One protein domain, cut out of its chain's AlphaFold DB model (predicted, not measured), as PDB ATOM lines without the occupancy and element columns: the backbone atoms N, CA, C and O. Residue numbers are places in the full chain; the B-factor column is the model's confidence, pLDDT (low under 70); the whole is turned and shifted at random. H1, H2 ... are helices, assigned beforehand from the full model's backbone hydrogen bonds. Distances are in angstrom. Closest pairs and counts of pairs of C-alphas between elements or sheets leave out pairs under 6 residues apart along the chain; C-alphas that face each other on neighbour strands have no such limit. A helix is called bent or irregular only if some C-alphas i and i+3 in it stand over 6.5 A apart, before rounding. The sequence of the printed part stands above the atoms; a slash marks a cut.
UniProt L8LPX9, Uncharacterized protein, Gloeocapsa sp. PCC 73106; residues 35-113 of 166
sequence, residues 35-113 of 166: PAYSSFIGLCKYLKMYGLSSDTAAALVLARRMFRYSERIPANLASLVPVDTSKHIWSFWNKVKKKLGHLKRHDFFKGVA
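AT A GLANCE: This is residues 35 to 113 of the 166 residues of an uncharacterized protein of Gloeocapsa sp. PCC 73106 (UniProt L8LPX9). The helix H1 is in the middle, H2 packs across it at about a right angle, and the remaining chain winds round H1 by way of the short H3 and the long H4 until the short H5 packs back on H1. H4 is set a little away from H1, close to it but not clearly touching, and stands about perpendicular to it at 79 degrees, with H3 near H4 and apart from H1 and H2. The printed part has 79 residues, with five named helices, H1, H2, H3, H4 and H5 in that order along the chain, and no named strand; the class is all helix. The whole is compact, with a radius of gyration of the C-alphas of 12.2 A, and the C-alphas span 36 by 31 by 19 A.

HOW THE PARTS SIT: Begin at H1, residues 38 to 50, and look from it to H2, residues 54 to 66. The two touch, with 26 pairs of C-alphas within 8 A. Their closest C-alphas are those of Gly 42 and Ala 57, 4.5 A apart, and their lines are about perpendicular at 76 degrees. Next comes H3, residues 75 to 78, which is apart from H2, and also apart from H1, but only just, with a closest distance between C-alphas of 8.4 A. Go on to H4, residues 89 to 102, which is close to H3 but not clearly touching it; the closest C-alphas are those of Leu 77 and Val 96, 7.7 A apart. H4 is also close to H1 but not clearly touching it, with Phe 40 and Lys 97 as the closest C-alphas at 7.6 A. The lines of H1 and H4 are about perpendicular, at 79 degrees. H2 and H4 are apart. Last is H5, residues 105 to 108, which touches H1 with 4 pairs of C-alphas within 8 A, H1 taking part with residues 43 to 48 alone. Their closest C-alphas are those of Leu 43 and Phe 108, 6.5 A apart. H5 is apart from H2, H3 and H4. On the backbone, every O i to N i+4 pair of H2 is within hydrogen-bond range, while H1 has 6 of 9 and H4 has 9 of 10; H3 and H5, with 4 residues each, are too short for such a pair.

IN THESE COORDINATES: Find C-alpha 38 at (-26.817, -28.515, -40.112); from there H1 runs 15.7 A to C-alpha 50. H1 is irregular, but only just: C-alphas 45 and 48 are 6.8 A apart. From C-alpha 54 at (-19.367, -22.736, -43.316), H2 runs 18.9 A to C-alpha 66. H3, from Ala 75 to Ala 78, measures 4.9 A. H4, the longest helix by residues, runs 21.6 A from Ile 89 to His 102 and is irregular, with C-alphas 99 and 102 at 7.4 A. H5 goes 5.9 A from Arg 105 to Phe 108, where you find C-alpha 108 at (-17.476, -26.916, -51.493).

THE WHOLE: The two C-alphas farthest apart are those of Ser 86 and Ala 113, at 37.3 A, and the first and last printed C-alphas, those of Pro 35 and Ala 113, are 27.0 A apart. The printed part has no cut. The links from H1 to H2 and from H4 to H5 are tight, and those from H2 to H3, with 8 residues, and from H3 to H4, with 10 residues, are short; no link is long. Read the B-factor column for the model's confidence: the mean pLDDT of the printed part is 88.2, and residues 111 to 113 are under 70.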
ATOM      1  N   PRO A  35     -29.344 -30.424 -34.041       92.50
ATOM      2  CA  PRO A  35     -28.308 -29.918 -34.941       92.50
ATOM      3  C   PRO A  35     -27.987 -30.853 -36.119       92.50
ATOM      4  O   PRO A  35     -27.105 -30.541 -36.925       92.50
ATOM      5  N   ALA A  36     -28.675 -31.993 -36.252       92.62
ATOM      6  CA  ALA A  36     -28.376 -33.025 -37.245       92.62
ATOM      7  C   ALA A  36     -28.239 -32.454 -38.663       92.62
ATOM      8  O   ALA A  36     -29.117 -31.737 -39.138       92.62
ATOM      9  N   TYR A  37     -27.134 -32.787 -39.334       93.31
ATOM     10  CA  TYR A  37     -26.805 -32.369 -40.704       93.31
ATOM     11  C   TYR A  37     -26.687 -30.852 -40.951       93.31
ATOM     12  O   TYR A  37     -26.420 -30.478 -42.086       93.31
ATOM     13  N   SER A  38     -26.813 -29.982 -39.942       95.12
ATOM     14  CA  SER A  38     -26.817 -28.515 -40.112       95.12
ATOM     15  C   SER A  38     -25.612 -27.982 -40.894       95.12
ATOM     16  O   SER A  38     -25.780 -27.256 -41.870       95.12
ATOM     17  N   SER A  39     -24.400 -28.416 -40.548       94.12
ATOM     18  CA  SER A  39     -23.179 -28.040 -41.267       94.12
ATOM     19  C   SER A  39     -23.170 -28.526 -42.717       94.12
ATOM     20  O   SER A  39     -22.833 -27.773 -43.623       94.12
ATOM     21  N   PHE A  40     -23.589 -29.767 -42.964       94.06
ATOM     22  CA  PHE A  40     -23.607 -30.350 -44.306       94.06
ATOM     23  C   PHE A  40     -24.666 -29.709 -45.213       94.06
ATOM     24  O   PHE A  40     -24.388 -29.409 -46.372       94.06
ATOM     25  N   ILE A  41     -25.859 -29.451 -44.675       93.69
ATOM     26  CA  ILE A  41     -26.934 -28.731 -45.367       93.69
ATOM     27  C   ILE A  41     -26.480 -27.304 -45.680       93.69
ATOM     28  O   ILE A  41     -26.676 -26.836 -46.802       93.69
ATOM     29  N   GLY A  42     -25.827 -26.642 -44.718       93.81
ATOM     30  CA  GLY A  42     -25.212 -25.329 -44.891       93.81
ATOM     31  C   GLY A  42     -24.246 -25.307 -46.072       93.81
ATOM     32  O   GLY A  42     -24.432 -24.508 -46.987       93.81
ATOM     33  N   LEU A  43     -23.293 -26.246 -46.103       91.88
ATOM     34  CA  LEU A  43     -22.319 -26.392 -47.192       91.88
ATOM     35  C   LEU A  43     -22.980 -26.632 -48.556       91.88
ATOM     36  O   LEU A  43     -22.605 -26.000 -49.539       91.88
ATOM     37  N   CYS A  44     -23.957 -27.536 -48.629       90.44
ATOM     38  CA  CYS A  44     -24.553 -27.926 -49.907       90.44
ATOM     39  C   CYS A  44     -25.509 -26.869 -50.472       90.44
ATOM     40  O   CYS A  44     -25.607 -26.727 -51.689       90.44
ATOM     41  N   LYS A  45     -26.262 -26.177 -49.607       89.62
ATOM     42  CA  LYS A  45     -27.380 -25.320 -50.025       89.62
ATOM     43  C   LYS A  45     -27.081 -23.833 -49.882       89.62
ATOM     44  O   LYS A  45     -27.352 -23.078 -50.805       89.62
ATOM     45  N   TYR A  46     -26.567 -23.409 -48.731       91.31
ATOM     46  CA  TYR A  46     -26.524 -21.989 -48.368       91.31
ATOM     47  C   TYR A  46     -25.164 -21.340 -48.597       91.31
ATOM     48  O   TYR A  46     -25.117 -20.154 -48.903       91.31
ATOM     49  N   LEU A  47     -24.080 -22.115 -48.518       90.44
ATOM     50  CA  LEU A  47     -22.716 -21.626 -48.708       90.44
ATOM     51  C   LEU A  47     -22.558 -20.911 -50.056       90.44
ATOM     52  O   LEU A  47     -22.235 -19.731 -50.091       90.44
ATOM     53  N   LYS A  48     -22.860 -21.603 -51.163       85.25
ATOM     54  CA  LYS A  48     -22.759 -21.032 -52.514       85.25
ATOM     55  C   LYS A  48     -23.867 -20.030 -52.829       85.25
ATOM     56  O   LYS A  48     -23.623 -19.067 -53.537       85.25
ATOM     57  N   MET A  49     -25.078 -20.260 -52.327       86.31
ATOM     58  CA  MET A  49     -26.228 -19.415 -52.654       86.31
ATOM     59  C   MET A  49     -26.112 -18.005 -52.063       86.31
ATOM     60  O   MET A  49     -26.580 -17.059 -52.680       86.31
ATOM     61  N   TYR A  50     -25.491 -17.874 -50.887       87.56
ATOM     62  CA  TYR A  50     -25.374 -16.602 -50.171       87.56
ATOM     63  C   TYR A  50     -23.923 -16.143 -49.950       87.56
ATOM     64  O   TYR A  50     -23.707 -15.162 -49.250       87.56
ATOM     65  N   GLY A  51     -22.924 -16.856 -50.481       87.38
ATOM     66  CA  GLY A  51     -21.507 -16.526 -50.264       87.38
ATOM     67  C   GLY A  51     -21.065 -16.606 -48.796       87.38
ATOM     68  O   GLY A  51     -20.177 -15.876 -48.367       87.38
ATOM     69  N   LEU A  52     -21.710 -17.457 -47.997       88.06
ATOM     70  CA  LEU A  52     -21.501 -17.527 -46.549       88.06
ATOM     71  C   LEU A  52     -20.278 -18.373 -46.176       88.06
ATOM     72  O   LEU A  52     -19.877 -19.278 -46.905       88.06
ATOM     73  N   SER A  53     -19.731 -18.138 -44.980       90.25
ATOM     74  CA  SER A  53     -18.785 -19.074 -44.356       90.25
ATOM     75  C   SER A  53     -19.494 -20.372 -43.949       90.25
ATOM     76  O   SER A  53     -20.716 -20.409 -43.795       90.25
ATOM     77  N   SER A  54     -18.750 -21.463 -43.729       90.50
ATOM     78  CA  SER A  54     -19.367 -22.736 -43.316       90.50
ATOM     79  C   SER A  54     -20.180 -22.614 -42.031       90.50
ATOM     80  O   SER A  54     -21.248 -23.218 -41.921       90.50
ATOM     81  N   ASP A  55     -19.683 -21.833 -41.074       92.94
ATOM     82  CA  ASP A  55     -20.286 -21.723 -39.748       92.94
ATOM     83  C   ASP A  55     -21.539 -20.848 -39.791       92.94
ATOM     84  O   ASP A  55     -22.571 -21.214 -39.229       92.94
ATOM     85  N   THR A  56     -21.496 -19.748 -40.549       94.94
ATOM     86  CA  THR A  56     -22.668 -18.884 -40.767       94.94
ATOM     87  C   THR A  56     -23.746 -19.598 -41.578       94.94
ATOM     88  O   THR A  56     -24.926 -19.519 -41.237       94.94
ATOM     89  N   ALA A  57     -23.365 -20.393 -42.583       94.88
ATOM     90  CA  ALA A  57     -24.297 -21.239 -43.319       94.88
ATOM     91  C   ALA A  57     -24.954 -22.302 -42.415       94.88
ATOM     92  O   ALA A  57     -26.149 -22.563 -42.547       94.88
ATOM     93  N   ALA A  58     -24.210 -22.900 -41.477       95.56
ATOM     94  CA  ALA A  58     -24.762 -23.843 -40.502       95.56
ATOM     95  C   ALA A  58     -25.710 -23.155 -39.502       95.56
ATOM     96  O   ALA A  58     -26.791 -23.676 -39.218       95.56
ATOM     97  N   ALA A  59     -25.340 -21.967 -39.015       95.88
ATOM     98  CA  ALA A  59     -26.188 -21.148 -38.153       95.88
ATOM     99  C   ALA A  59     -27.497 -20.763 -38.860       95.88
ATOM    100  O   ALA A  59     -28.571 -20.870 -38.268       95.88
ATOM    101  N   LEU A  60     -27.434 -20.421 -40.151       95.62
ATOM    102  CA  LEU A  60     -28.615 -20.132 -40.962       95.62
ATOM    103  C   LEU A  60     -29.564 -21.336 -41.046       95.62
ATOM    104  O   LEU A  60     -30.780 -21.165 -40.985       95.62
ATOM    105  N   VAL A  61     -29.040 -22.562 -41.146       96.12
ATOM    106  CA  VAL A  61     -29.874 -23.777 -41.109       96.12
ATOM    107  C   VAL A  61     -30.637 -23.873 -39.789       96.12
ATOM    108  O   VAL A  61     -31.844 -24.106 -39.799       96.12
ATOM    109  N   LEU A  62     -29.964 -23.655 -38.656       95.38
ATOM    110  CA  LEU A  62     -30.602 -23.682 -37.335       95.38
ATOM    111  C   LEU A  62     -31.645 -22.569 -37.181       95.38
ATOM    112  O   LEU A  62     -32.751 -22.833 -36.714       95.38
ATOM    113  N   ALA A  63     -31.342 -21.358 -37.652       95.25
ATOM    114  CA  ALA A  63     -32.297 -20.253 -37.671       95.25
ATOM    115  C   ALA A  63     -33.550 -20.617 -38.485       95.25
ATOM    116  O   ALA A  63     -34.675 -20.431 -38.032       95.25
ATOM    117  N   ARG A  64     -33.381 -21.239 -39.656       94.69
ATOM    118  CA  ARG A  64     -34.512 -21.697 -40.477       94.69
ATOM    119  C   ARG A  64     -35.347 -22.784 -39.803       94.69
ATOM    120  O   ARG A  64     -36.560 -22.808 -40.011       94.69
ATOM    121  N   ARG A  65     -34.733 -23.648 -38.985       94.56
ATOM    122  CA  ARG A  65     -35.465 -24.614 -38.145       94.56
ATOM    123  C   ARG A  65     -36.322 -23.907 -37.100       94.56
ATOM    124  O   ARG A  65     -37.446 -24.352 -36.884       94.56
ATOM    125  N   MET A  66     -35.849 -22.793 -36.529       94.25
ATOM    126  CA  MET A  66     -36.665 -21.965 -35.627       94.25
ATOM    127  C   MET A  66     -37.938 -21.480 -36.309       94.25
ATOM    128  O   MET A  66     -39.029 -21.617 -35.764       94.25
ATOM    129  N   PHE A  67     -37.810 -21.004 -37.544       92.88
ATOM    130  CA  PHE A  67     -38.937 -20.528 -38.347       92.88
ATOM    131  C   PHE A  67     -39.749 -21.652 -39.015       92.88
ATOM    132  O   PHE A  67     -40.597 -21.378 -39.858       92.88
ATOM    133  N   ARG A  68     -39.507 -22.925 -38.656       91.12
ATOM    134  CA  ARG A  68     -40.220 -24.110 -39.177       91.12
ATOM    135  C   ARG A  68     -40.158 -24.258 -40.704       91.12
ATOM    136  O   ARG A  68     -41.017 -24.904 -41.304       91.12
ATOM    137  N   TYR A  69     -39.123 -23.713 -41.341       91.50
ATOM    138  CA  TYR A  69     -38.917 -23.899 -42.772       91.50
ATOM    139  C   TYR A  69     -38.464 -25.324 -43.093       91.50
ATOM    140  O   TYR A  69     -37.657 -25.922 -42.379       91.50
ATOM    141  N   SER A  70     -38.930 -25.849 -44.226       86.62
ATOM    142  CA  SER A  70     -38.559 -27.187 -44.676       86.62
ATOM    143  C   SER A  70     -37.115 -27.247 -45.190       86.62
ATOM    144  O   SER A  70     -36.614 -26.363 -45.895       86.62
ATOM    145  N   GLU A  71     -36.431 -28.347 -44.881       88.50
ATOM    146  CA  GLU A  71     -35.062 -28.619 -45.337       88.50
ATOM    147  C   GLU A  71     -35.040 -29.390 -46.655       88.50
ATOM    148  O   GLU A  71     -34.252 -30.322 -46.850       88.50
ATOM    149  N   ARG A  72     -35.941 -29.006 -47.565       87.44
ATOM    150  CA  ARG A  72     -36.048 -29.632 -48.878       87.44
ATOM    151  C   ARG A  72     -34.756 -29.435 -49.665       87.44
ATOM    152  O   ARG A  72     -34.093 -28.390 -49.592       87.44
ATOM    153  N   ILE A  73     -34.426 -30.478 -50.408       85.12
ATOM    154  CA  ILE A  73     -33.170 -30.628 -51.125       85.12
ATOM    155  C   ILE A  73     -33.268 -29.899 -52.454       85.12
ATOM    156  O   ILE A  73     -34.316 -29.966 -53.100       85.12
ATOM    157  N   PRO A  74     -32.219 -29.157 -52.835       85.31
ATOM    158  CA  PRO A  74     -32.258 -28.380 -54.058       85.31
ATOM    159  C   PRO A  74     -32.210 -29.319 -55.277       85.31
ATOM    160  O   PRO A  74     -31.665 -30.423 -55.202       85.31
ATOM    161  N   ALA A  75     -32.828 -28.911 -56.388       83.44
ATOM    162  CA  ALA A  75     -33.078 -29.785 -57.543       83.44
ATOM    163  C   ALA A  75     -31.793 -30.395 -58.136       83.44
ATOM    164  O   ALA A  75     -31.750 -31.579 -58.457       83.44
ATOM    165  N   ASN A  76     -30.719 -29.608 -58.175       82.00
ATOM    166  CA  ASN A  76     -29.372 -30.018 -58.574       82.00
ATOM    167  C   ASN A  76     -28.787 -31.158 -57.725       82.00
ATOM    168  O   ASN A  76     -27.920 -31.881 -58.200       82.00
ATOM    169  N   LEU A  77     -29.236 -31.315 -56.478       82.44
ATOM    170  CA  LEU A  77     -28.791 -32.385 -55.587       82.44
ATOM    171  C   LEU A  77     -29.785 -33.549 -55.532       82.44
ATOM    172  O   LEU A  77     -29.398 -34.683 -55.256       82.44
ATOM    173  N   ALA A  78     -31.058 -33.279 -55.820       83.88
ATOM    174  CA  ALA A  78     -32.092 -34.299 -55.924       83.88
ATOM    175  C   ALA A  78     -31.833 -35.275 -57.085       83.88
ATOM    176  O   ALA A  78     -32.206 -36.434 -56.981       83.88
ATOM    177  N   SER A  79     -31.136 -34.855 -58.145       85.31
ATOM    178  CA  SER A  79     -30.738 -35.746 -59.246       85.31
ATOM    179  C   SER A  79     -29.714 -36.819 -58.843       85.31
ATOM    180  O   SER A  79     -29.617 -37.846 -59.507       85.31
ATOM    181  N   LEU A  80     -28.962 -36.630 -57.748       83.81
ATOM    182  CA  LEU A  80     -27.934 -37.587 -57.307       83.81
ATOM    183  C   LEU A  80     -28.507 -38.811 -56.575       83.81
ATOM    184  O   LEU A  80     -27.805 -39.813 -56.400       83.81
ATOM    185  N   VAL A  81     -29.734 -38.717 -56.057       85.44
ATOM    186  CA  VAL A  81     -30.323 -39.722 -55.169       85.44
ATOM    187  C   VAL A  81     -31.818 -39.867 -55.470       85.44
ATOM    188  O   VAL A  81     -32.511 -38.857 -55.527       85.44
ATOM    189  N   PRO A  82     -32.363 -41.094 -55.576       81.50
ATOM    190  CA  PRO A  82     -33.797 -41.286 -55.782       81.50
ATOM    191  C   PRO A  82     -34.620 -40.709 -54.619       81.50
ATOM    192  O   PRO A  82     -34.321 -40.947 -53.438       81.50
ATOM    193  N   VAL A  83     -35.652 -39.938 -54.973       77.31
ATOM    194  CA  VAL A  83     -36.568 -39.263 -54.043       77.31
ATOM    195  C   VAL A  83     -37.622 -40.239 -53.549       77.31
ATOM    196  O   VAL A  83     -38.648 -40.448 -54.181       77.31
ATOM    197  N   ASP A  84     -37.367 -40.802 -52.369       81.88
ATOM    198  CA  ASP A  84     -38.363 -41.556 -51.610       81.88
ATOM    199  C   ASP A  84     -39.209 -40.559 -50.797       81.88
ATOM    200  O   ASP A  84     -38.748 -40.049 -49.774       81.88
ATOM    201  N   THR A  85     -40.441 -40.274 -51.222       79.81
ATOM    202  CA  THR A  85     -41.355 -39.357 -50.505       79.81
ATOM    203  C   THR A  85     -41.909 -39.936 -49.202       79.81
ATOM    204  O   THR A  85     -42.366 -39.183 -48.348       79.81
ATOM    205  N   SER A  86     -41.830 -41.257 -49.013       84.31
ATOM    206  CA  SER A  86     -42.315 -41.953 -47.814       84.31
ATOM    207  C   SER A  86     -41.415 -41.789 -46.587       84.31
ATOM    208  O   SER A  86     -41.849 -42.037 -45.463       84.31
ATOM    209  N   LYS A  87     -40.149 -41.395 -46.775       86.75
ATOM    210  CA  LYS A  87     -39.163 -41.307 -45.691       86.75
ATOM    211  C   LYS A  87     -38.936 -39.862 -45.262       86.75
ATOM    212  O   LYS A  87     -39.023 -38.929 -46.054       86.75
ATOM    213  N   HIS A  88     -38.545 -39.680 -44.001       88.12
ATOM    214  CA  HIS A  88     -38.208 -38.363 -43.463       88.12
ATOM    215  C   HIS A  88     -37.036 -37.710 -44.218       88.12
ATOM    216  O   HIS A  88     -36.082 -38.386 -44.615       88.12
ATOM    217  N   ILE A  89     -37.055 -36.381 -44.336       89.25
ATOM    218  CA  ILE A  89     -36.115 -35.568 -45.129       89.25
ATOM    219  C   ILE A  89     -34.645 -35.848 -44.771       89.25
ATOM    220  O   ILE A  89     -33.782 -35.931 -45.647       89.25
ATOM    221  N   TRP A  90     -34.333 -36.075 -43.493       90.44
ATOM    222  CA  TRP A  90     -32.959 -36.377 -43.068       90.44
ATOM    223  C   TRP A  90     -32.435 -37.738 -43.529       90.44
ATOM    224  O   TRP A  90     -31.224 -37.906 -43.671       90.44
ATOM    225  N   SER A  91     -33.315 -38.701 -43.813       89.75
ATOM    226  CA  SER A  91     -32.895 -39.967 -44.422       89.75
ATOM    227  C   SER A  91     -32.333 -39.736 -45.826       89.75
ATOM    228  O   SER A  91     -31.335 -40.350 -46.209       89.75
ATOM    229  N   PHE A  92     -32.906 -38.781 -46.560       90.00
ATOM    230  CA  PHE A  92     -32.400 -38.382 -47.859       90.00
ATOM    231  C   PHE A  92     -31.073 -37.626 -47.712       90.00
ATOM    232  O   PHE A  92     -30.109 -37.969 -48.396       90.00
ATOM    233  N   TRP A  93     -30.957 -36.675 -46.774       91.81
ATOM    234  CA  TRP A  93     -29.675 -36.003 -46.497       91.81
ATOM    235  C   TRP A  93     -28.554 -36.981 -46.129       91.81
ATOM    236  O   TRP A  93     -27.410 -36.776 -46.530       91.81
ATOM    237  N   ASN A  94     -28.869 -38.081 -45.444       92.19
ATOM    238  CA  ASN A  94     -27.903 -39.146 -45.184       92.19
ATOM    239  C   ASN A  94     -27.433 -39.837 -46.477       92.19
ATOM    240  O   ASN A  94     -26.236 -40.052 -46.661       92.19
ATOM    241  N   LYS A  95     -28.351 -40.163 -47.400       92.25
ATOM    242  CA  LYS A  95     -27.997 -40.740 -48.711       92.25
ATOM    243  C   LYS A  95     -27.102 -39.788 -49.511       92.25
ATOM    244  O   LYS A  95     -26.078 -40.213 -50.040       92.25
ATOM    245  N   VAL A  96     -27.453 -38.504 -49.539       91.62
ATOM    246  CA  VAL A  96     -26.663 -37.455 -50.198       91.62
ATOM    247  C   VAL A  96     -25.279 -37.339 -49.570       91.62
ATOM    248  O   VAL A  96     -24.283 -37.350 -50.287       91.62
ATOM    249  N   LYS A  97     -25.192 -37.304 -48.236       92.38
ATOM    250  CA  LYS A  97     -23.917 -37.277 -47.509       92.38
ATOM    251  C   LYS A  97     -23.032 -38.467 -47.869       92.38
ATOM    252  O   LYS A  97     -21.836 -38.289 -48.052       92.38
ATOM    253  N   LYS A  98     -23.606 -39.667 -47.996       92.25
ATOM    254  CA  LYS A  98     -22.865 -40.861 -48.427       92.25
ATOM    255  C   LYS A  98     -22.353 -40.721 -49.862       92.25
ATOM    256  O   LYS A  98     -21.191 -41.014 -50.111       92.25
ATOM    257  N   LYS A  99     -23.186 -40.236 -50.791       91.62
ATOM    258  CA  LYS A  99     -22.788 -40.012 -52.192       91.62
ATOM    259  C   LYS A  99     -21.686 -38.958 -52.322       91.62
ATOM    260  O   LYS A  99     -20.722 -39.184 -53.043       91.62
ATOM    261  N   LEU A 100     -21.788 -37.861 -51.576       89.94
ATOM    262  CA  LEU A 100     -20.800 -36.778 -51.541       89.94
ATOM    263  C   LEU A 100     -19.650 -37.026 -50.551       89.94
ATOM    264  O   LEU A 100     -18.828 -36.142 -50.340       89.94
ATOM    265  N   GLY A 101     -19.563 -38.213 -49.942       86.94
ATOM    266  CA  GLY A 101     -18.576 -38.507 -48.899       86.94
ATOM    267  C   GLY A 101     -17.124 -38.507 -49.386       86.94
ATOM    268  O   GLY A 101     -16.215 -38.381 -48.573       86.94
ATOM    269  N   HIS A 102     -16.908 -38.621 -50.697       89.56
ATOM    270  CA  HIS A 102     -15.590 -38.537 -51.325       89.56
ATOM    271  C   HIS A 102     -15.084 -37.090 -51.470       89.56
ATOM    272  O   HIS A 102     -13.882 -36.884 -51.631       89.56
ATOM    273  N   LEU A 103     -15.974 -36.092 -51.408       89.69
ATOM    274  CA  LEU A 103     -15.601 -34.685 -51.519       89.69
ATOM    275  C   LEU A 103     -14.974 -34.191 -50.219       89.69
ATOM    276  O   LEU A 103     -15.486 -34.430 -49.119       89.69
ATOM    277  N   LYS A 104     -13.882 -33.437 -50.338       89.38
ATOM    278  CA  LYS A 104     -13.272 -32.762 -49.194       89.38
ATOM    279  C   LYS A 104     -14.041 -31.481 -48.900       89.38
ATOM    280  O   LYS A 104     -14.622 -30.852 -49.777       89.38
ATOM    281  N   ARG A 105     -13.996 -31.030 -47.642       85.19
ATOM    282  CA  ARG A 105     -14.684 -29.797 -47.217       85.19
ATOM    283  C   ARG A 105     -14.306 -28.586 -48.085       85.19
ATOM    284  O   ARG A 105     -15.176 -27.784 -48.389       85.19
ATOM    285  N   HIS A 106     -13.044 -28.473 -48.506       86.81
ATOM    286  CA  HIS A 106     -12.583 -27.364 -49.346       86.81
ATOM    287  C   HIS A 106     -13.161 -27.386 -50.768       86.81
ATOM    288  O   HIS A 106     -13.230 -26.336 -51.398       86.81
ATOM    289  N   ASP A 107     -13.618 -28.537 -51.270       87.75
ATOM    290  CA  ASP A 107     -14.216 -28.630 -52.607       87.75
ATOM    291  C   ASP A 107     -15.526 -27.840 -52.693       87.75
ATOM    292  O   ASP A 107     -15.826 -27.253 -53.730       87.75
ATOM    293  N   PHE A 108     -16.255 -27.723 -51.576       85.50
ATOM    294  CA  PHE A 108     -17.476 -26.916 -51.493       85.50
ATOM    295  C   PHE A 108     -17.212 -25.412 -51.666       85.50
ATOM    296  O   PHE A 108     -18.086 -24.696 -52.144       85.50
ATOM    297  N   PHE A 109     -16.009 -24.934 -51.327       84.19
ATOM    298  CA  PHE A 109     -15.648 -23.513 -51.405       84.19
ATOM    299  C   PHE A 109     -15.119 -23.093 -52.781       84.19
ATOM    300  O   PHE A 109     -15.203 -21.919 -53.133       84.19
ATOM    301  N   LYS A 110     -14.635 -24.040 -53.599       79.25
ATOM    302  CA  LYS A 110     -14.089 -23.756 -54.941       79.25
ATOM    303  C   LYS A 110     -15.103 -23.076 -55.868       79.25
ATOM    304  O   LYS A 110     -14.719 -22.296 -56.726       79.25
ATOM    305  N   GLY A 111     -16.397 -23.345 -55.680       66.38
ATOM    306  CA  GLY A 111     -17.481 -22.733 -56.456       66.38
ATOM    307  C   GLY A 111     -18.056 -21.434 -55.878       66.38
ATOM    308  O   GLY A 111     -19.005 -20.919 -56.466       66.38
ATOM    309  N   VAL A 112     -17.546 -20.954 -54.735       60.53
ATOM    310  CA  VAL A 112     -18.010 -19.737 -54.031       60.53
ATOM    311  C   VAL A 112     -17.118 -18.534 -54.341       60.53
ATOM    312  O   VAL A 112     -17.606 -17.414 -54.409       60.53
ATOM    313  N   ALA A 113     -15.830 -18.769 -54.615       51.34
ATOM    314  CA  ALA A 113     -14.823 -17.730 -54.857       51.34
ATOM    315  C   ALA A 113     -15.119 -16.784 -56.044       51.34
ATOM    316  O   ALA A 113     -14.448 -15.768 -56.174       51.34
TER     317      ALA A 113